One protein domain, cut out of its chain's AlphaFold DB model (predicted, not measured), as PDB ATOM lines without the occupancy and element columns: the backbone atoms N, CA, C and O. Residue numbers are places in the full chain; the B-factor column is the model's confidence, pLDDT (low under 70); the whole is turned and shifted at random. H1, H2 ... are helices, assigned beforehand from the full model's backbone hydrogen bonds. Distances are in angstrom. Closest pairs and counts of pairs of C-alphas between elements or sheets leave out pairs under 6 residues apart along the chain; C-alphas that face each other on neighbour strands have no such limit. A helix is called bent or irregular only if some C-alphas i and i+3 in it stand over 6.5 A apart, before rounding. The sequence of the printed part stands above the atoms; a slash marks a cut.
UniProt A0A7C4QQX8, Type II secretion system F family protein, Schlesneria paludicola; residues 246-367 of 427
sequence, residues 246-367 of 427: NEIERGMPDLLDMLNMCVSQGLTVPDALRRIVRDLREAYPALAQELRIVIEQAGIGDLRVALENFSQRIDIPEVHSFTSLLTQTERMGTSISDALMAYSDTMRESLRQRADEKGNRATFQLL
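What this domain is: This is residues 246 to 367 of the 427 residues of the protein "Type II secretion system F family protein" of Schlesneria paludicola (UniProt A0A7C4QQX8). Six helices make an up-and-down bundle in which the chain goes round a ring from H1 to H6, and H6, by far the longest, comes back to pack on H1. The second half of H6, residues 352 to 367, sticks out of the bundle as a single straight arm, while the first part of H1 reaches inward to H3 and H5. The printed part has 122 residues with six named helices, H1 to H6 in order, and no named strand; the class is all helix. The whole is compact, with a radius of gyration of the C-alphas of 15.5 A, and spans 55 by 27 by 24 A, the arm making the length.

Where its parts are: H6, residues 336 to 367, is 47.1 A long and runs from C-alpha 336 at (-39.007, -25.057, -11.889) to C-alpha 367 at (1.013, -30.178, -36.183). H1, residues 246 to 263, is 26.0 A long and begins with C-alpha 246 at (-23.377, -18.407, -31.640). H1 has a kink of 34 degrees near residue 254 and is only just irregular, with C-alphas 250 and 253 6.9 A apart. H2 is residues 269 to 283, 20.8 A; H3 is residues 285 to 298, 19.7 A; H4 is residues 303 to 314, 16.8 A; H5 is residues 317 to 329, 18.1 A.

How they stand to each other: H6 touches H1 with residues 336 to 351 alone, at a shallow tilt of 24 degrees, opposite ways; the closest C-alphas, of Pro 253 and Ser 344, are 5.3 A apart. H6 forms a hairpin with H5 at 9 degrees, closest at the C-alphas of Thr 329 and Ile 336, 5.8 A. H1 is the hub, touching four helices. It only just touches H5, with 3 pairs of C-alphas within 8 A, the closest those of Glu 249 and Glu 318 at 6.9 A. It touches H3 with residues 247 to 251 alone, at a steep tilt of 53 degrees; the C-alphas of Ile 248 and Leu 287, the closest, are 5.2 A apart. H1 and H2 form a hairpin at a steep tilt of 44 degrees, closest at the C-alphas of Cys 262 and Ala 272, 5.5 A. H2 and H3 form a hairpin at 20 degrees, closest at the C-alphas of Val 277 and Ala 288, 5.1 A. H4 forms hairpins with H3, closest at the C-alphas of Val 294 and Ala 306, 5.1 A, and with H5, closest at those of Ser 311 and His 320, 5.4 A. H4 and H6 are apart. Every O i to N i+4 pair is within hydrogen-bond range in H3 and H5, against 12 of 14 in H1, 6 of 11 in H2, 7 of 8 in H4 and 27 of 28 in H6.

The domain as a whole: The two C-alphas farthest apart, those of Ile 300 and Leu 367, are 56.2 A apart. Without residues 352 to 367, which stand free, the body spans 34 by 32 by 24 A. The printed part has no cut and no long link; the link from H5 to H6 is short and the others are tight. The mean pLDDT of the printed part is 86.3, and residues 330 to 335 are under 70.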
ATOM      1  N   ASN A 246     -24.445 -18.295 -32.639       90.38
ATOM      2  CA  ASN A 246     -23.377 -18.407 -31.640       90.38
ATOM      3  C   ASN A 246     -23.475 -17.341 -30.522       90.38
ATOM      4  O   ASN A 246     -23.028 -17.594 -29.408       90.38
ATOM      5  N   GLU A 247     -24.034 -16.157 -30.786       92.25
ATOM      6  CA  GLU A 247     -24.333 -15.157 -29.748       92.25
ATOM      7  C   GLU A 247     -25.436 -15.665 -28.803       92.25
ATOM      8  O   GLU A 247     -25.266 -15.655 -27.586       92.25
ATOM      9  N   ILE A 248     -26.528 -16.189 -29.368       93.06
ATOM     10  CA  ILE A 248     -27.653 -16.768 -28.622       93.06
ATOM     11  C   ILE A 248     -27.205 -18.007 -27.830       93.06
ATOM     12  O   ILE A 248     -27.477 -18.083 -26.635       93.06
ATOM     13  N   GLU A 249     -26.457 -18.925 -28.451       91.19
ATOM     14  CA  GLU A 249     -25.848 -20.104 -27.805       91.19
ATOM     15  C   GLU A 249     -25.044 -19.730 -26.543       91.19
ATOM     16  O   GLU A 249     -25.116 -20.429 -25.534       91.19
ATOM     17  N   ARG A 250     -24.318 -18.602 -26.576       90.62
ATOM     18  CA  ARG A 250     -23.526 -18.100 -25.442       90.62
ATOM     19  C   ARG A 250     -24.348 -17.401 -24.363       90.62
ATOM     20  O   ARG A 250     -23.938 -17.445 -23.213       90.62
ATOM     21  N   GLY A 251     -25.458 -16.755 -24.723       91.44
ATOM     22  CA  GLY A 251     -26.338 -16.057 -23.778       91.44
ATOM     23  C   GLY A 251     -27.388 -16.948 -23.104       91.44
ATOM     24  O   GLY A 251     -28.002 -16.530 -22.123       91.44
ATOM     25  N   MET A 252     -27.609 -18.172 -23.599       92.44
ATOM     26  CA  MET A 252     -28.579 -19.111 -23.017       92.44
ATOM     27  C   MET A 252     -28.302 -19.516 -21.551       92.44
ATOM     28  O   MET A 252     -29.271 -19.556 -20.794       92.44
ATOM     29  N   PRO A 253     -27.058 -19.779 -21.094       89.88
ATOM     30  CA  PRO A 253     -26.793 -20.056 -19.679       89.88
ATOM     31  C   PRO A 253     -27.126 -18.862 -18.777       89.88
ATOM     32  O   PRO A 253     -27.872 -19.004 -17.815       89.88
ATOM     33  N   ASP A 254     -26.663 -17.663 -19.141       92.19
ATOM     34  CA  ASP A 254     -26.912 -16.450 -18.354       92.19
ATOM     35  C   ASP A 254     -28.416 -16.114 -18.296       92.19
ATOM     36  O   ASP A 254     -28.927 -15.707 -17.251       92.19
ATOM     37  N   LEU A 255     -29.163 -16.369 -19.382       93.75
ATOM     38  CA  LEU A 255     -30.628 -16.321 -19.380       93.75
ATOM     39  C   LEU A 255     -31.235 -17.295 -18.359       93.75
ATOM     40  O   LEU A 255     -32.143 -16.900 -17.627       93.75
ATOM     41  N   LEU A 256     -30.782 -18.552 -18.330       90.62
ATOM     42  CA  LEU A 256     -31.295 -19.583 -17.420       90.62
ATOM     43  C   LEU A 256     -31.024 -19.224 -15.958       90.62
ATOM     44  O   LEU A 256     -31.926 -19.347 -15.130       90.62
ATOM     45  N   ASP A 257     -29.828 -18.723 -15.652       90.25
ATOM     46  CA  ASP A 257     -29.440 -18.321 -14.298       90.25
ATOM     47  C   ASP A 257     -30.254 -17.117 -13.813       90.25
ATOM     48  O   ASP A 257     -30.800 -17.130 -12.706       90.25
ATOM     49  N   MET A 258     -30.422 -16.095 -14.660       92.94
ATOM     50  CA  MET A 258     -31.274 -14.947 -14.344       92.94
ATOM     51  C   MET A 258     -32.757 -15.338 -14.234       92.94
ATOM     52  O   MET A 258     -33.464 -14.816 -13.369       92.94
ATOM     53  N   LEU A 259     -33.238 -16.271 -15.063       91.62
ATOM     54  CA  LEU A 259     -34.615 -16.770 -15.010       91.62
ATOM     55  C   LEU A 259     -34.866 -17.579 -13.735       91.62
ATOM     56  O   LEU A 259     -35.878 -17.355 -13.075       91.62
ATOM     57  N   ASN A 260     -33.929 -18.443 -13.341       88.00
ATOM     58  CA  ASN A 260     -33.963 -19.167 -12.072       88.00
ATOM     59  C   ASN A 260     -33.959 -18.197 -10.876       88.00
ATOM     60  O   ASN A 260     -34.806 -18.295  -9.986       88.00
ATOM     61  N   MET A 261     -33.081 -17.188 -10.890       89.75
ATOM     62  CA  MET A 261     -33.033 -16.143  -9.860       89.75
ATOM     63  C   MET A 261     -34.357 -15.361  -9.756       89.75
ATOM     64  O   MET A 261     -34.788 -15.033  -8.655       89.75
ATOM     65  N   CYS A 262     -35.032 -15.077 -10.874       89.94
ATOM     66  CA  CYS A 262     -36.336 -14.412 -10.857       89.94
ATOM     67  C   CYS A 262     -37.483 -15.339 -10.408       89.94
ATOM     68  O   CYS A 262     -38.322 -14.922  -9.611       89.94
ATOM     69  N   VAL A 263     -37.532 -16.589 -10.878       88.38
ATOM     70  CA  VAL A 263     -38.606 -17.540 -10.527       88.38
ATOM     71  C   VAL A 263     -38.508 -17.984  -9.064       88.38
ATOM     72  O   VAL A 263     -39.531 -18.083  -8.391       88.38
ATOM     73  N   SER A 264     -37.299 -18.148  -8.520       85.38
ATOM     74  CA  SER A 264     -37.089 -18.399  -7.081       85.38
ATOM     75  C   SER A 264     -37.509 -17.225  -6.179       85.38
ATOM     76  O   SER A 264     -37.803 -17.438  -5.005       85.38
ATOM     77  N   GLN A 265     -37.633 -16.008  -6.724       89.88
ATOM     78  CA  GLN A 265     -38.246 -14.845  -6.056       89.88
ATOM     79  C   GLN A 265     -39.780 -14.781  -6.226       89.88
ATOM     80  O   GLN A 265     -40.409 -13.817  -5.794       89.88
ATOM     81  N   GLY A 266     -40.398 -15.788  -6.854       86.56
ATOM     82  CA  GLY A 266     -41.846 -15.870  -7.066       86.56
ATOM     83  C   GLY A 266     -42.374 -15.092  -8.278       86.56
ATOM     84  O   GLY A 266     -43.587 -14.922  -8.402       86.56
ATOM     85  N   LEU A 267     -41.506 -14.615  -9.181       88.62
ATOM     86  CA  LEU A 267     -41.950 -13.980 -10.428       88.62
ATOM     87  C   LEU A 267     -42.525 -15.014 -11.404       88.62
ATOM     88  O   LEU A 267     -42.002 -16.119 -11.549       88.62
ATOM     89  N   THR A 268     -43.570 -14.623 -12.139       87.69
ATOM     90  CA  THR A 268     -44.074 -15.424 -13.264       87.69
ATOM     91  C   THR A 268     -43.016 -15.498 -14.368       87.69
ATOM     92  O   THR A 268     -42.232 -14.565 -14.551       87.69
ATOM     93  N   VAL A 269     -43.007 -16.577 -15.155       88.25
ATOM     94  CA  VAL A 269     -42.063 -16.732 -16.277       88.25
ATOM     95  C   VAL A 269     -42.152 -15.568 -17.288       88.25
ATOM     96  O   VAL A 269     -41.101 -15.012 -17.616       88.25
ATOM     97  N   PRO A 270     -43.339 -15.112 -17.750       89.12
ATOM     98  CA  PRO A 270     -43.437 -13.929 -18.611       89.12
ATOM     99  C   PRO A 270     -42.865 -12.644 -17.993       89.12
ATOM    100  O   PRO A 270     -42.222 -11.864 -18.698       89.12
ATOM    101  N   ASP A 271     -43.068 -12.413 -16.693       90.12
ATOM    102  CA  ASP A 271     -42.607 -11.192 -16.018       90.12
ATOM    103  C   ASP A 271     -41.113 -11.231 -15.678       90.12
ATOM    104  O   ASP A 271     -40.418 -10.219 -15.819       90.12
ATOM    105  N   ALA A 272     -40.585 -12.411 -15.352       92.06
ATOM    106  CA  ALA A 272     -39.154 -12.665 -15.279       92.06
ATOM    107  C   ALA A 272     -38.484 -12.370 -16.632       92.06
ATOM    108  O   ALA A 272     -37.573 -11.547 -16.699       92.06
ATOM    109  N   LEU A 273     -38.987 -12.933 -17.738       92.88
ATOM    110  CA  LEU A 273     -38.457 -12.658 -19.080       92.88
ATOM    111  C   LEU A 273     -38.514 -11.155 -19.426       92.88
ATOM    112  O   LEU A 273     -37.526 -10.606 -19.916       92.88
ATOM    113  N   ARG A 274     -39.611 -10.452 -19.100       93.06
ATOM    114  CA  ARG A 274     -39.723  -8.982 -19.244       93.06
ATOM    115  C   ARG A 274     -38.648  -8.222 -18.465       93.06
ATOM    116  O   ARG A 274     -38.109  -7.240 -18.980       93.06
ATOM    117  N   ARG A 275     -38.324  -8.656 -17.243       92.88
ATOM    118  CA  ARG A 275     -37.254  -8.058 -16.430       92.88
ATOM    119  C   ARG A 275     -35.878  -8.318 -17.046       92.88
ATOM    120  O   ARG A 275     -35.089  -7.380 -17.124       92.88
ATOM    121  N   ILE A 276     -35.617  -9.546 -17.492       94.81
ATOM    122  CA  ILE A 276     -34.305 -10.034 -17.945       94.81
ATOM    123  C   ILE A 276     -33.924  -9.477 -19.328       94.81
ATOM    124  O   ILE A 276     -32.783  -9.077 -19.534       94.81
ATOM    125  N   VAL A 277     -34.881  -9.340 -20.255       94.69
ATOM    126  CA  VAL A 277     -34.662  -8.807 -21.623       94.69
ATOM    127  C   VAL A 277     -34.136  -7.367 -21.663       94.69
ATOM    128  O   VAL A 277     -33.582  -6.930 -22.676       94.69
ATOM    129  N   ARG A 278     -34.291  -6.610 -20.572       91.19
ATOM    130  CA  ARG A 278     -33.645  -5.301 -20.424       91.19
ATOM    131  C   ARG A 278     -32.138  -5.429 -20.232       91.19
ATOM    132  O   ARG A 278     -31.397  -4.723 -20.900       91.19
ATOM    133  N   ASP A 279     -31.721  -6.332 -19.355       92.19
ATOM    134  CA  ASP A 279     -30.340  -6.441 -18.886       92.19
ATOM    135  C   ASP A 279     -29.501  -7.249 -19.893       92.19
ATOM    136  O   ASP A 279     -28.392  -6.858 -20.248       92.19
ATOM    137  N   LEU A 280     -30.091  -8.291 -20.495       92.31
ATOM    138  CA  LEU A 280     -29.499  -9.041 -21.614       92.31
ATOM    139  C   LEU A 280     -29.251  -8.197 -22.874       92.31
ATOM    140  O   LEU A 280     -28.514  -8.633 -23.754       92.31
ATOM    141  N   ARG A 281     -29.863  -7.013 -23.004       91.75
ATOM    142  CA  ARG A 281     -29.761  -6.183 -24.217       91.75
ATOM    143  C   ARG A 281     -28.349  -5.663 -24.478       91.75
ATOM    144  O   ARG A 281     -28.005  -5.450 -25.636       91.75
ATOM    145  N   GLU A 282     -27.574  -5.436 -23.422       89.88
ATOM    146  CA  GLU A 282     -26.223  -4.873 -23.519       89.88
ATOM    147  C   GLU A 282     -25.170  -5.953 -23.817       89.88
ATOM    148  O   GLU A 282     -24.206  -5.678 -24.525       89.88
ATOM    149  N   ALA A 283     -25.387  -7.188 -23.345       91.00
ATOM    150  CA  ALA A 283     -24.480  -8.321 -23.558       91.00
ATOM    151  C   ALA A 283     -24.825  -9.178 -24.794       91.00
ATOM    152  O   ALA A 283     -23.930  -9.578 -25.535       91.00
ATOM    153  N   TYR A 284     -26.117  -9.448 -25.025       94.56
ATOM    154  CA  TYR A 284     -26.624 -10.387 -26.035       94.56
ATOM    155  C   TYR A 284     -27.834  -9.797 -26.800       94.56
ATOM    156  O   TYR A 284     -28.968 -10.283 -26.664       94.56
ATOM    157  N   PRO A 285     -27.649  -8.717 -27.588       93.12
ATOM    158  CA  PRO A 285     -28.734  -8.029 -28.293       93.12
ATOM    159  C   PRO A 285     -29.574  -8.923 -29.226       93.12
ATOM    160  O   PRO A 285     -30.778  -8.680 -29.362       93.12
ATOM    161  N   ALA A 286     -29.009  -9.962 -29.849       92.50
ATOM    162  CA  ALA A 286     -29.747 -10.903 -30.696       92.50
ATOM    163  C   ALA A 286     -30.683 -11.813 -29.884       92.50
ATOM    164  O   ALA A 286     -31.815 -12.061 -30.312       92.50
ATOM    165  N   LEU A 287     -30.250 -12.257 -28.698       94.00
ATOM    166  CA  LEU A 287     -31.084 -13.016 -27.759       94.00
ATOM    167  C   LEU A 287     -32.173 -12.120 -27.153       94.00
ATOM    168  O   LEU A 287     -33.347 -12.486 -27.151       94.00
ATOM    169  N   ALA A 288     -31.819 -10.905 -26.727       94.19
ATOM    170  CA  ALA A 288     -32.782  -9.926 -26.221       94.19
ATOM    171  C   ALA A 288     -33.845  -9.539 -27.274       94.19
ATOM    172  O   ALA A 288     -35.000  -9.289 -26.923       94.19
ATOM    173  N   GLN A 289     -33.491  -9.518 -28.567       93.00
ATOM    174  CA  GLN A 289     -34.453  -9.316 -29.657       93.00
ATOM    175  C   GLN A 289     -35.447 -10.482 -29.775       93.00
ATOM    176  O   GLN A 289     -36.646 -10.236 -29.886       93.00
ATOM    177  N   GLU A 290     -34.971 -11.727 -29.741       92.88
ATOM    178  CA  GLU A 290     -35.825 -12.919 -29.841       92.88
ATOM    179  C   GLU A 290     -36.748 -13.094 -28.636       92.88
ATOM    180  O   GLU A 290     -37.948 -13.314 -28.798       92.88
ATOM    181  N   LEU A 291     -36.220 -12.926 -27.424       93.94
ATOM    182  CA  LEU A 291     -37.014 -12.999 -26.200       93.94
ATOM    183  C   LEU A 291     -38.072 -11.890 -26.142       93.94
ATOM    184  O   LEU A 291     -39.174 -12.129 -25.652       93.94
ATOM    185  N   ARG A 292     -37.806 -10.701 -26.707       93.44
ATOM    186  CA  ARG A 292     -38.847  -9.678 -26.891       93.44
ATOM    187  C   ARG A 292     -39.974 -10.175 -27.803       93.44
ATOM    188  O   ARG A 292     -41.133  -9.977 -27.459       93.44
ATOM    189  N   ILE A 293     -39.657 -10.858 -28.907       91.50
ATOM    190  CA  ILE A 293     -40.674 -11.460 -29.790       91.50
ATOM    191  C   ILE A 293     -41.475 -12.539 -29.036       91.50
ATOM    192  O   ILE A 293     -42.692 -12.604 -29.193       91.50
ATOM    193  N   VAL A 294     -40.834 -13.340 -28.172       92.50
ATOM    194  CA  VAL A 294     -41.530 -14.308 -27.296       92.50
ATOM    195  C   VAL A 294     -42.486 -13.604 -26.333       92.50
ATOM    196  O   VAL A 294     -43.637 -14.012 -26.224       92.50
ATOM    197  N   ILE A 295     -42.054 -12.531 -25.667       92.81
ATOM    198  CA  ILE A 295     -42.885 -11.756 -24.728       92.81
ATOM    199  C   ILE A 295     -44.073 -11.093 -25.443       92.81
ATOM    200  O   ILE A 295     -45.177 -11.067 -24.902       92.81
ATOM    201  N   GLU A 296     -43.864 -10.568 -26.652       91.25
ATOM    202  CA  GLU A 296     -44.918  -9.961 -27.473       91.25
ATOM    203  C   GLU A 296     -45.932 -11.017 -27.949       91.25
ATOM    204  O   GLU A 296     -47.137 -10.788 -27.860       91.25
ATOM    205  N   GLN A 297     -45.475 -12.209 -28.351       89.31
ATOM    206  CA  GLN A 297     -46.350 -13.336 -28.708       89.31
ATOM    207  C   GLN A 297     -47.120 -13.886 -27.491       89.31
ATOM    208  O   GLN A 297     -48.334 -14.071 -27.567       89.31
ATOM    209  N   ALA A 298     -46.451 -14.082 -26.352       88.88
ATOM    210  CA  ALA A 298     -47.056 -14.559 -25.103       88.88
ATOM    211  C   ALA A 298     -47.988 -13.525 -24.440       88.88
ATOM    212  O   ALA A 298     -48.812 -13.885 -23.606       88.88
ATOM    213  N   GLY A 299     -47.874 -12.240 -24.795       86.88
ATOM    214  CA  GLY A 299     -48.798 -11.189 -24.359       86.88
ATOM    215  C   GLY A 299     -50.115 -11.138 -25.143       86.88
ATOM    216  O   GLY A 299     -51.053 -10.489 -24.689       86.88
ATOM    217  N   ILE A 300     -50.183 -11.797 -26.306       88.50
ATOM    218  CA  ILE A 300     -51.357 -11.825 -27.200       88.50
ATOM    219  C   ILE A 300     -51.995 -13.227 -27.245       88.50
ATOM    220  O   ILE A 300     -53.199 -13.348 -27.461       88.50
ATOM    221  N   GLY A 301     -51.202 -14.284 -27.041       84.38
ATOM    222  CA  GLY A 301     -51.638 -15.680 -27.093       84.38
ATOM    223  C   GLY A 301     -51.096 -16.528 -25.940       84.38
ATOM    224  O   GLY A 301     -51.137 -16.127 -24.783       84.38
ATOM    225  N   ASP A 302     -50.622 -17.729 -26.264       85.88
ATOM    226  CA  ASP A 302     -50.122 -18.723 -25.308       85.88
ATOM    227  C   ASP A 302     -48.580 -18.688 -25.240       85.88
ATOM    228  O   ASP A 302     -47.904 -18.698 -26.276       85.88
ATOM    229  N   LEU A 303     -48.017 -18.679 -24.025       86.38
ATOM    230  CA  LEU A 303     -46.572 -18.747 -23.777       86.38
ATOM    231  C   LEU A 303     -45.946 -19.995 -24.416       86.38
ATOM    232  O   LEU A 303     -44.882 -19.900 -25.026       86.38
ATOM    233  N   ARG A 304     -46.630 -21.140 -24.352       85.94
ATOM    234  CA  ARG A 304     -46.221 -22.402 -24.989       85.94
ATOM    235  C   ARG A 304     -46.015 -22.240 -26.490       85.94
ATOM    236  O   ARG A 304     -45.005 -22.675 -27.033       85.94
ATOM    237  N   VAL A 305     -46.957 -21.570 -27.152       87.19
ATOM    238  CA  VAL A 305     -46.903 -21.303 -28.594       87.19
ATOM    239  C   VAL A 305     -45.806 -20.286 -28.914       87.19
ATOM    240  O   VAL A 305     -45.107 -20.445 -29.910       87.19
ATOM    241  N   ALA A 306     -45.589 -19.276 -28.067       89.81
ATOM    242  CA  ALA A 306     -44.493 -18.316 -28.220       89.81
ATOM    243  C   ALA A 306     -43.096 -18.961 -28.074       89.81
ATOM    244  O   ALA A 306     -42.183 -18.630 -28.836       89.81
ATOM    245  N   LEU A 307     -42.938 -19.906 -27.139       89.69
ATOM    246  CA  LEU A 307     -41.707 -20.673 -26.917       89.69
ATOM    247  C   LEU A 307     -41.433 -21.657 -28.061       89.69
ATOM    248  O   LEU A 307     -40.338 -21.644 -28.621       89.69
ATOM    249  N   GLU A 308     -42.431 -22.434 -28.483       88.50
ATOM    250  CA  GLU A 308     -42.340 -23.304 -29.666       88.50
ATOM    251  C   GLU A 308     -41.983 -22.488 -30.926       88.50
ATOM    252  O   GLU A 308     -41.052 -22.813 -31.670       88.50
ATOM    253  N   ASN A 309     -42.641 -21.337 -31.115       87.88
ATOM    254  CA  ASN A 309     -42.329 -20.402 -32.192       87.88
ATOM    255  C   ASN A 309     -40.882 -19.880 -32.148       87.88
ATOM    256  O   ASN A 309     -40.375 -19.499 -33.201       87.88
ATOM    257  N   PHE A 310     -40.239 -19.801 -30.980       90.38
ATOM    258  CA  PHE A 310     -38.843 -19.373 -30.807       90.38
ATOM    259  C   PHE A 310     -37.859 -20.511 -31.093       90.38
ATOM    260  O   PHE A 310     -36.915 -20.310 -31.862       90.38
ATOM    261  N   SER A 311     -38.156 -21.719 -30.606       90.75
ATOM    262  CA  SER A 311     -37.452 -22.958 -30.967       90.75
ATOM    263  C   SER A 311     -37.298 -23.111 -32.479       90.75
ATOM    264  O   SER A 311     -36.188 -23.240 -32.995       90.75
ATOM    265  N   GLN A 312     -38.406 -22.978 -33.209       87.12
ATOM    266  CA  GLN A 312     -38.438 -23.102 -34.667       87.12
ATOM    267  C   GLN A 312     -37.762 -21.950 -35.437       87.12
ATOM    268  O   GLN A 312     -37.544 -22.091 -36.641       87.12
ATOM    269  N   ARG A 313     -37.473 -20.801 -34.801       86.12
ATOM    270  CA  ARG A 313     -36.791 -19.659 -35.450       86.12
ATOM    271  C   ARG A 313     -35.272 -19.758 -35.375       86.12
ATOM    272  O   ARG A 313     -34.604 -19.387 -36.334       86.12
ATOM    273  N   ILE A 314     -34.744 -20.208 -34.237       87.69
ATOM    274  CA  ILE A 314     -33.298 -20.213 -33.965       87.69
ATOM    275  C   ILE A 314     -32.656 -21.576 -34.231       87.69
ATOM    276  O   ILE A 314     -31.493 -21.625 -34.634       87.69
ATOM    277  N   ASP A 315     -33.418 -22.659 -34.060       86.81
ATOM    278  CA  ASP A 315     -33.006 -24.033 -34.352       86.81
ATOM    279  C   ASP A 315     -31.622 -24.387 -33.775       86.81
ATOM    280  O   ASP A 315     -30.677 -24.749 -34.486       86.81
ATOM    281  N   ILE A 316     -31.488 -24.221 -32.454       89.38
ATOM    282  CA  ILE A 316     -30.349 -24.700 -31.662       89.38
ATOM    283  C   ILE A 316     -30.853 -25.656 -30.573       89.38
ATOM    284  O   ILE A 316     -31.902 -25.384 -29.978       89.38
ATOM    285  N   PRO A 317     -30.153 -26.777 -30.301       88.62
ATOM    286  CA  PRO A 317     -30.603 -27.763 -29.316       88.62
ATOM    287  C   PRO A 317     -30.755 -27.168 -27.910       88.62
ATOM    288  O   PRO A 317     -31.629 -27.593 -27.165       88.62
ATOM    289  N   GLU A 318     -29.982 -26.134 -27.581       88.00
ATOM    290  CA  GLU A 318     -30.051 -25.386 -26.322       88.00
ATOM    291  C   GLU A 318     -31.429 -24.738 -26.118       88.00
ATOM    292  O   GLU A 318     -32.034 -24.837 -25.050       88.00
ATOM    293  N   VAL A 319     -31.968 -24.119 -27.173       91.88
ATOM    294  CA  VAL A 319     -33.307 -23.524 -27.147       91.88
ATOM    295  C   VAL A 319     -34.366 -24.619 -27.167       91.88
ATOM    296  O   VAL A 319     -35.299 -24.522 -26.385       91.88
ATOM    297  N   HIS A 320     -34.212 -25.681 -27.969       90.88
ATOM    298  CA  HIS A 320     -35.166 -26.806 -27.988       90.88
ATOM    299  C   HIS A 320     -35.301 -27.508 -26.630       90.88
ATOM    300  O   HIS A 320     -36.409 -27.862 -26.226       90.88
ATOM    301  N   SER A 321     -34.205 -27.676 -25.890       89.06
ATOM    302  CA  SER A 321     -34.248 -28.183 -24.517       89.06
ATOM    303  C   SER A 321     -34.876 -27.175 -23.549       89.06
ATOM    304  O   SER A 321     -35.760 -27.552 -22.783       89.06
ATOM    305  N   PHE A 322     -34.487 -25.896 -23.606       90.00
ATOM    306  CA  PHE A 322     -35.061 -24.837 -22.767       90.00
ATOM    307  C   PHE A 322     -36.577 -24.675 -22.954       90.00
ATOM    308  O   PHE A 322     -37.321 -24.657 -21.972       90.00
ATOM    309  N   THR A 323     -37.048 -24.582 -24.200       90.62
ATOM    310  CA  THR A 323     -38.471 -24.425 -24.520       90.62
ATOM    311  C   THR A 323     -39.259 -25.643 -24.057       90.62
ATOM    312  O   THR A 323     -40.305 -25.460 -23.437       90.62
ATOM    313  N   SER A 324     -38.734 -26.859 -24.254       88.00
ATOM    314  CA  SER A 324     -39.336 -28.106 -23.759       88.00
ATOM    315  C   SER A 324     -39.456 -28.132 -22.234       88.00
ATOM    316  O   SER A 324     -40.547 -28.377 -21.717       88.00
ATOM    317  N   LEU A 325     -38.370 -27.831 -21.509       85.94
ATOM    318  CA  LEU A 325     -38.352 -27.787 -20.043       85.94
ATOM    319  C   LEU A 325     -39.369 -26.777 -19.511       85.94
ATOM    320  O   LEU A 325     -40.236 -27.140 -18.721       85.94
ATOM    321  N   LEU A 326     -39.335 -25.539 -20.007       85.44
ATOM    322  CA  LEU A 326     -40.224 -24.467 -19.559       85.44
ATOM    323  C   LEU A 326     -41.705 -24.797 -19.841       85.44
ATOM    324  O   LEU A 326     -42.571 -24.623 -18.981       85.44
ATOM    325  N   THR A 327     -41.973 -25.378 -21.014       84.19
ATOM    326  CA  THR A 327     -43.290 -25.856 -21.476       84.19
ATOM    327  C   THR A 327     -43.814 -27.070 -20.690       84.19
ATOM    328  O   THR A 327     -45.031 -27.303 -20.630       84.19
ATOM    329  N   GLN A 328     -42.923 -27.856 -20.083       76.88
ATOM    330  CA  GLN A 328     -43.261 -28.952 -19.178       76.88
ATOM    331  C   GLN A 328     -43.518 -28.433 -17.758       76.88
ATOM    332  O   GLN A 328     -44.551 -28.754 -17.167       76.88
ATOM    333  N   THR A 329     -42.619 -27.607 -17.217       72.88
ATOM    334  CA  THR A 329     -42.648 -27.175 -15.813       72.88
ATOM    335  C   THR A 329     -43.755 -26.167 -15.498       72.88
ATOM    336  O   THR A 329     -44.245 -26.149 -14.369       72.88
ATOM    337  N   GLU A 330     -44.234 -25.409 -16.494       69.94
ATOM    338  CA  GLU A 330     -45.471 -24.602 -16.431       69.94
ATOM    339  C   GLU A 330     -46.674 -25.406 -15.891       69.94
ATOM    340  O   GLU A 330     -47.544 -24.858 -15.217       69.94
ATOM    341  N   ARG A 331     -46.709 -26.726 -16.133       63.66
ATOM    342  CA  ARG A 331     -47.778 -27.629 -15.670       63.66
ATOM    343  C   ARG A 331     -47.577 -28.178 -14.253       63.66
ATOM    344  O   ARG A 331     -48.479 -28.838 -13.745       63.66
ATOM    345  N   MET A 332     -46.401 -27.987 -13.652       55.91
ATOM    346  CA  MET A 332     -45.994 -28.627 -12.389       55.91
ATOM    347  C   MET A 332     -45.761 -27.633 -11.246       55.91
ATOM    348  O   MET A 332     -45.988 -27.984 -10.093       55.91
ATOM    349  N   GLY A 333     -45.371 -26.389 -11.545       56.97
ATOM    350  CA  GLY A 333     -45.495 -25.233 -10.644       56.97
ATOM    351  C   GLY A 333     -44.577 -25.158  -9.413       56.97
ATOM    352  O   GLY A 333     -44.347 -24.053  -8.935       56.97
ATOM    353  N   THR A 334     -44.033 -26.268  -8.900       59.06
ATOM    354  CA  THR A 334     -43.306 -26.296  -7.608       59.06
ATOM    355  C   THR A 334     -41.806 -26.596  -7.687       59.06
ATOM    356  O   THR A 334     -41.117 -26.392  -6.694       59.06
ATOM    357  N   SER A 335     -41.279 -27.044  -8.833       65.25
ATOM    358  CA  SER A 335     -39.873 -27.480  -8.991       65.25
ATOM    359  C   SER A 335     -39.153 -26.895 -10.221       65.25
ATOM    360  O   SER A 335     -38.182 -27.466 -10.715       65.25
ATOM    361  N   ILE A 336     -39.617 -25.745 -10.731       73.12
ATOM    362  CA  ILE A 336     -39.007 -25.057 -11.889       73.12
ATOM    363  C   ILE A 336     -37.520 -24.753 -11.633       73.12
ATOM    364  O   ILE A 336     -36.684 -25.012 -12.497       73.12
ATOM    365  N   SER A 337     -37.196 -24.222 -10.452       71.50
ATOM    366  CA  SER A 337     -35.867 -23.705 -10.102       71.50
ATOM    367  C   SER A 337     -34.762 -24.759 -10.216       71.50
ATOM    368  O   SER A 337     -33.755 -24.531 -10.884       71.50
ATOM    369  N   ASP A 338     -34.978 -25.944  -9.636       73.75
ATOM    370  CA  ASP A 338     -33.989 -27.030  -9.623       73.75
ATOM    371  C   ASP A 338     -33.731 -27.575 -11.037       73.75
ATOM    372  O   ASP A 338     -32.588 -27.831 -11.422       73.75
ATOM    373  N   ALA A 339     -34.794 -27.696 -11.843       77.69
ATOM    374  CA  ALA A 339     -34.707 -28.141 -13.230       77.69
ATOM    375  C   ALA A 339     -33.968 -27.127 -14.122       77.69
ATOM    376  O   ALA A 339     -33.163 -27.524 -14.966       77.69
ATOM    377  N   LEU A 340     -34.201 -25.825 -13.920       75.62
ATOM    378  CA  LEU A 340     -33.466 -24.760 -14.610       75.62
ATOM    379  C   LEU A 340     -31.995 -24.716 -14.186       75.62
ATOM    380  O   LEU A 340     -31.139 -24.525 -15.045       75.62
ATOM    381  N   MET A 341     -31.688 -24.928 -12.903       79.06
ATOM    382  CA  MET A 341     -30.310 -24.911 -12.405       79.06
ATOM    383  C   MET A 341     -29.489 -26.081 -12.960       79.06
ATOM    384  O   MET A 341     -28.450 -25.857 -13.577       79.06
ATOM    385  N   ALA A 342     -30.002 -27.313 -12.856       81.44
ATOM    386  CA  ALA A 342     -29.347 -28.493 -13.427       81.44
ATOM    387  C   ALA A 342     -29.175 -28.390 -14.956       81.44
ATOM    388  O   ALA A 342     -28.177 -28.859 -15.514       81.44
ATOM    389  N   TYR A 343     -30.122 -27.742 -15.648       82.31
ATOM    390  CA  TYR A 343     -29.992 -27.477 -17.076       82.31
ATOM    391  C   TYR A 343     -28.964 -26.374 -17.389       82.31
ATOM    392  O   TYR A 343     -28.193 -26.528 -18.337       82.31
ATOM    393  N   SER A 344     -28.881 -25.313 -16.578       79.69
ATOM    394  CA  SER A 344     -27.863 -24.262 -16.716       79.69
ATOM    395  C   SER A 344     -26.445 -24.802 -16.515       79.69
ATOM    396  O   SER A 344     -25.566 -24.528 -17.332       79.69
ATOM    397  N   ASP A 345     -26.216 -25.654 -15.512       84.31
ATOM    398  CA  ASP A 345     -24.916 -26.311 -15.310       84.31
ATOM    399  C   ASP A 345     -24.543 -27.215 -16.497       84.31
ATOM    400  O   ASP A 345     -23.420 -27.151 -17.002       84.31
ATOM    401  N   THR A 346     -25.505 -27.987 -17.018       85.75
ATOM    402  CA  THR A 346     -25.326 -28.805 -18.235       85.75
ATOM    403  C   THR A 346     -24.972 -27.937 -19.452       85.75
ATOM    404  O   THR A 346     -24.078 -28.270 -20.234       85.75
ATOM    405  N   MET A 347     -25.636 -26.790 -19.600       83.50
ATOM    406  CA  MET A 347     -25.354 -25.790 -20.627       83.50
ATOM    407  C   MET A 347     -23.944 -25.202 -20.490       83.50
ATOM    408  O   MET A 347     -23.172 -25.252 -21.451       83.50
ATOM    409  N   ARG A 348     -23.579 -24.707 -19.300       86.31
ATOM    410  CA  ARG A 348     -22.253 -24.155 -18.964       86.31
ATOM    411  C   ARG A 348     -21.136 -25.151 -19.274       86.31
ATOM    412  O   ARG A 348     -20.118 -24.774 -19.852       86.31
ATOM    413  N   GLU A 349     -21.349 -26.419 -18.944       87.31
ATOM    414  CA  GLU A 349     -20.410 -27.502 -19.222       87.31
ATOM    415  C   GLU A 349     -20.294 -27.804 -20.728       87.31
ATOM    416  O   GLU A 349     -19.184 -27.895 -21.254       87.31
ATOM    417  N   SER A 350     -21.406 -27.820 -21.475       84.56
ATOM    418  CA  SER A 350     -21.363 -27.974 -22.940       84.56
ATOM    419  C   SER A 350     -20.602 -26.837 -23.650       84.56
ATOM    420  O   SER A 350     -19.903 -27.078 -24.638       84.56
ATOM    421  N   LEU A 351     -20.665 -25.603 -23.129       82.88
ATOM    422  CA  LEU A 351     -19.906 -24.459 -23.647       82.88
ATOM    423  C   LEU A 351     -18.393 -24.607 -23.407       82.88
ATOM    424  O   LEU A 351     -17.614 -24.247 -24.293       82.88
ATOM    425  N   ARG A 352     -17.979 -25.151 -22.252       85.62
ATOM    426  CA  ARG A 352     -16.569 -25.479 -21.957       85.62
ATOM    427  C   ARG A 352     -16.050 -26.546 -22.908       85.62
ATOM    428  O   ARG A 352     -15.073 -26.302 -23.603       85.62
ATOM    429  N   GLN A 353     -16.775 -27.654 -23.049       86.19
ATOM    430  CA  GLN A 353     -16.403 -28.744 -23.956       86.19
ATOM    431  C   GLN A 353     -16.252 -28.242 -25.403       86.19
ATOM    432  O   GLN A 353     -15.250 -28.523 -26.056       86.19
ATOM    433  N   ARG A 354     -17.157 -27.372 -25.875       83.69
ATOM    434  CA  ARG A 354     -17.043 -26.701 -27.186       83.69
ATOM    435  C   ARG A 354     -15.924 -25.660 -27.281       83.69
ATOM    436  O   ARG A 354     -15.635 -25.210 -28.392       83.69
ATOM    437  N   ALA A 355     -15.345 -25.196 -26.178       77.56
ATOM    438  CA  ALA A 355     -14.141 -24.366 -26.170       77.56
ATOM    439  C   ALA A 355     -12.882 -25.249 -26.199       77.56
ATOM    440  O   ALA A 355     -11.994 -25.011 -27.018       77.56
ATOM    441  N   ASP A 356     -12.859 -26.319 -25.407       84.62
ATOM    442  CA  ASP A 356     -11.764 -27.290 -25.340       84.62
ATOM    443  C   ASP A 356     -11.605 -28.065 -26.659       84.62
ATOM    444  O   ASP A 356     -10.490 -28.240 -27.145       84.62
ATOM    445  N   GLU A 357     -12.701 -28.436 -27.331       85.62
ATOM    446  CA  GLU A 357     -12.686 -28.963 -28.705       85.62
ATOM    447  C   GLU A 357     -11.989 -28.011 -29.689       85.62
ATOM    448  O   GLU A 357     -11.204 -28.444 -30.538       85.62
ATOM    449  N   LYS A 358     -12.252 -26.699 -29.583       76.31
ATOM    450  CA  LYS A 358     -11.644 -25.679 -30.453       76.31
ATOM    451  C   LYS A 358     -10.156 -25.506 -30.133       76.31
ATOM    452  O   LYS A 358      -9.361 -25.395 -31.066       76.31
ATOM    453  N   GLY A 359      -9.771 -25.563 -28.856       75.44
ATOM    454  CA  GLY A 359      -8.371 -25.580 -28.417       75.44
ATOM    455  C   GLY A 359      -7.612 -26.811 -28.926       75.44
ATOM    456  O   GLY A 359      -6.600 -26.682 -29.612       75.44
ATOM    457  N   ASN A 360      -8.150 -28.008 -28.694       84.00
ATOM    458  CA  ASN A 360      -7.569 -29.275 -29.149       84.00
ATOM    459  C   ASN A 360      -7.452 -29.346 -30.682       84.00
ATOM    460  O   ASN A 360      -6.441 -29.808 -31.218       84.00
ATOM    461  N   ARG A 361      -8.441 -28.813 -31.413       81.75
ATOM    462  CA  ARG A 361      -8.375 -28.685 -32.876       81.75
ATOM    463  C   ARG A 361      -7.272 -27.726 -33.333       81.75
ATOM    464  O   ARG A 361      -6.617 -28.021 -34.333       81.75
ATOM    465  N   ALA A 362      -7.033 -26.625 -32.618       78.00
ATOM    466  CA  ALA A 362      -5.929 -25.713 -32.919       78.00
ATOM    467  C   ALA A 362      -4.562 -26.399 -32.737       78.00
ATOM    468  O   ALA A 362      -3.702 -26.283 -33.610       78.00
ATOM    469  N   THR A 363      -4.385 -27.207 -31.684       81.06
ATOM    470  CA  THR A 363      -3.174 -28.028 -31.477       81.06
ATOM    471  C   THR A 363      -2.902 -28.957 -32.666       81.06
ATOM    472  O   THR A 363      -1.781 -29.003 -33.175       81.06
ATOM    473  N   PHE A 364      -3.927 -29.642 -33.186       84.12
ATOM    474  CA  PHE A 364      -3.776 -30.483 -34.382       84.12
ATOM    475  C   PHE A 364      -3.484 -29.667 -35.658       84.12
ATOM    476  O   PHE A 364      -2.720 -30.102 -36.519       84.12
ATOM    477  N   GLN A 365      -4.033 -28.455 -35.780       84.94
ATOM    478  CA  GLN A 365      -3.732 -27.560 -36.904       84.94
ATOM    479  C   GLN A 365      -2.289 -27.026 -36.885       84.94
ATOM    480  O   GLN A 365      -1.746 -26.764 -37.954       84.94
ATOM    481  N   LEU A 366      -1.641 -26.924 -35.720       85.06
ATOM    482  CA  LEU A 366      -0.218 -26.562 -35.595       85.06
ATOM    483  C   LEU A 366       0.733 -27.728 -35.931       85.06
ATOM    484  O   LEU A 366       1.863 -27.503 -36.375       85.06
ATOM    485  N   LEU A 367       0.270 -28.974 -35.788       89.94
ATOM    486  CA  LEU A 367       1.013 -30.178 -36.183       89.94
ATOM    487  C   LEU A 367       1.207 -30.292 -37.706       89.94
ATOM    488  O   LEU A 367       2.240 -30.782 -38.157       89.94
TER     489      LEU A 367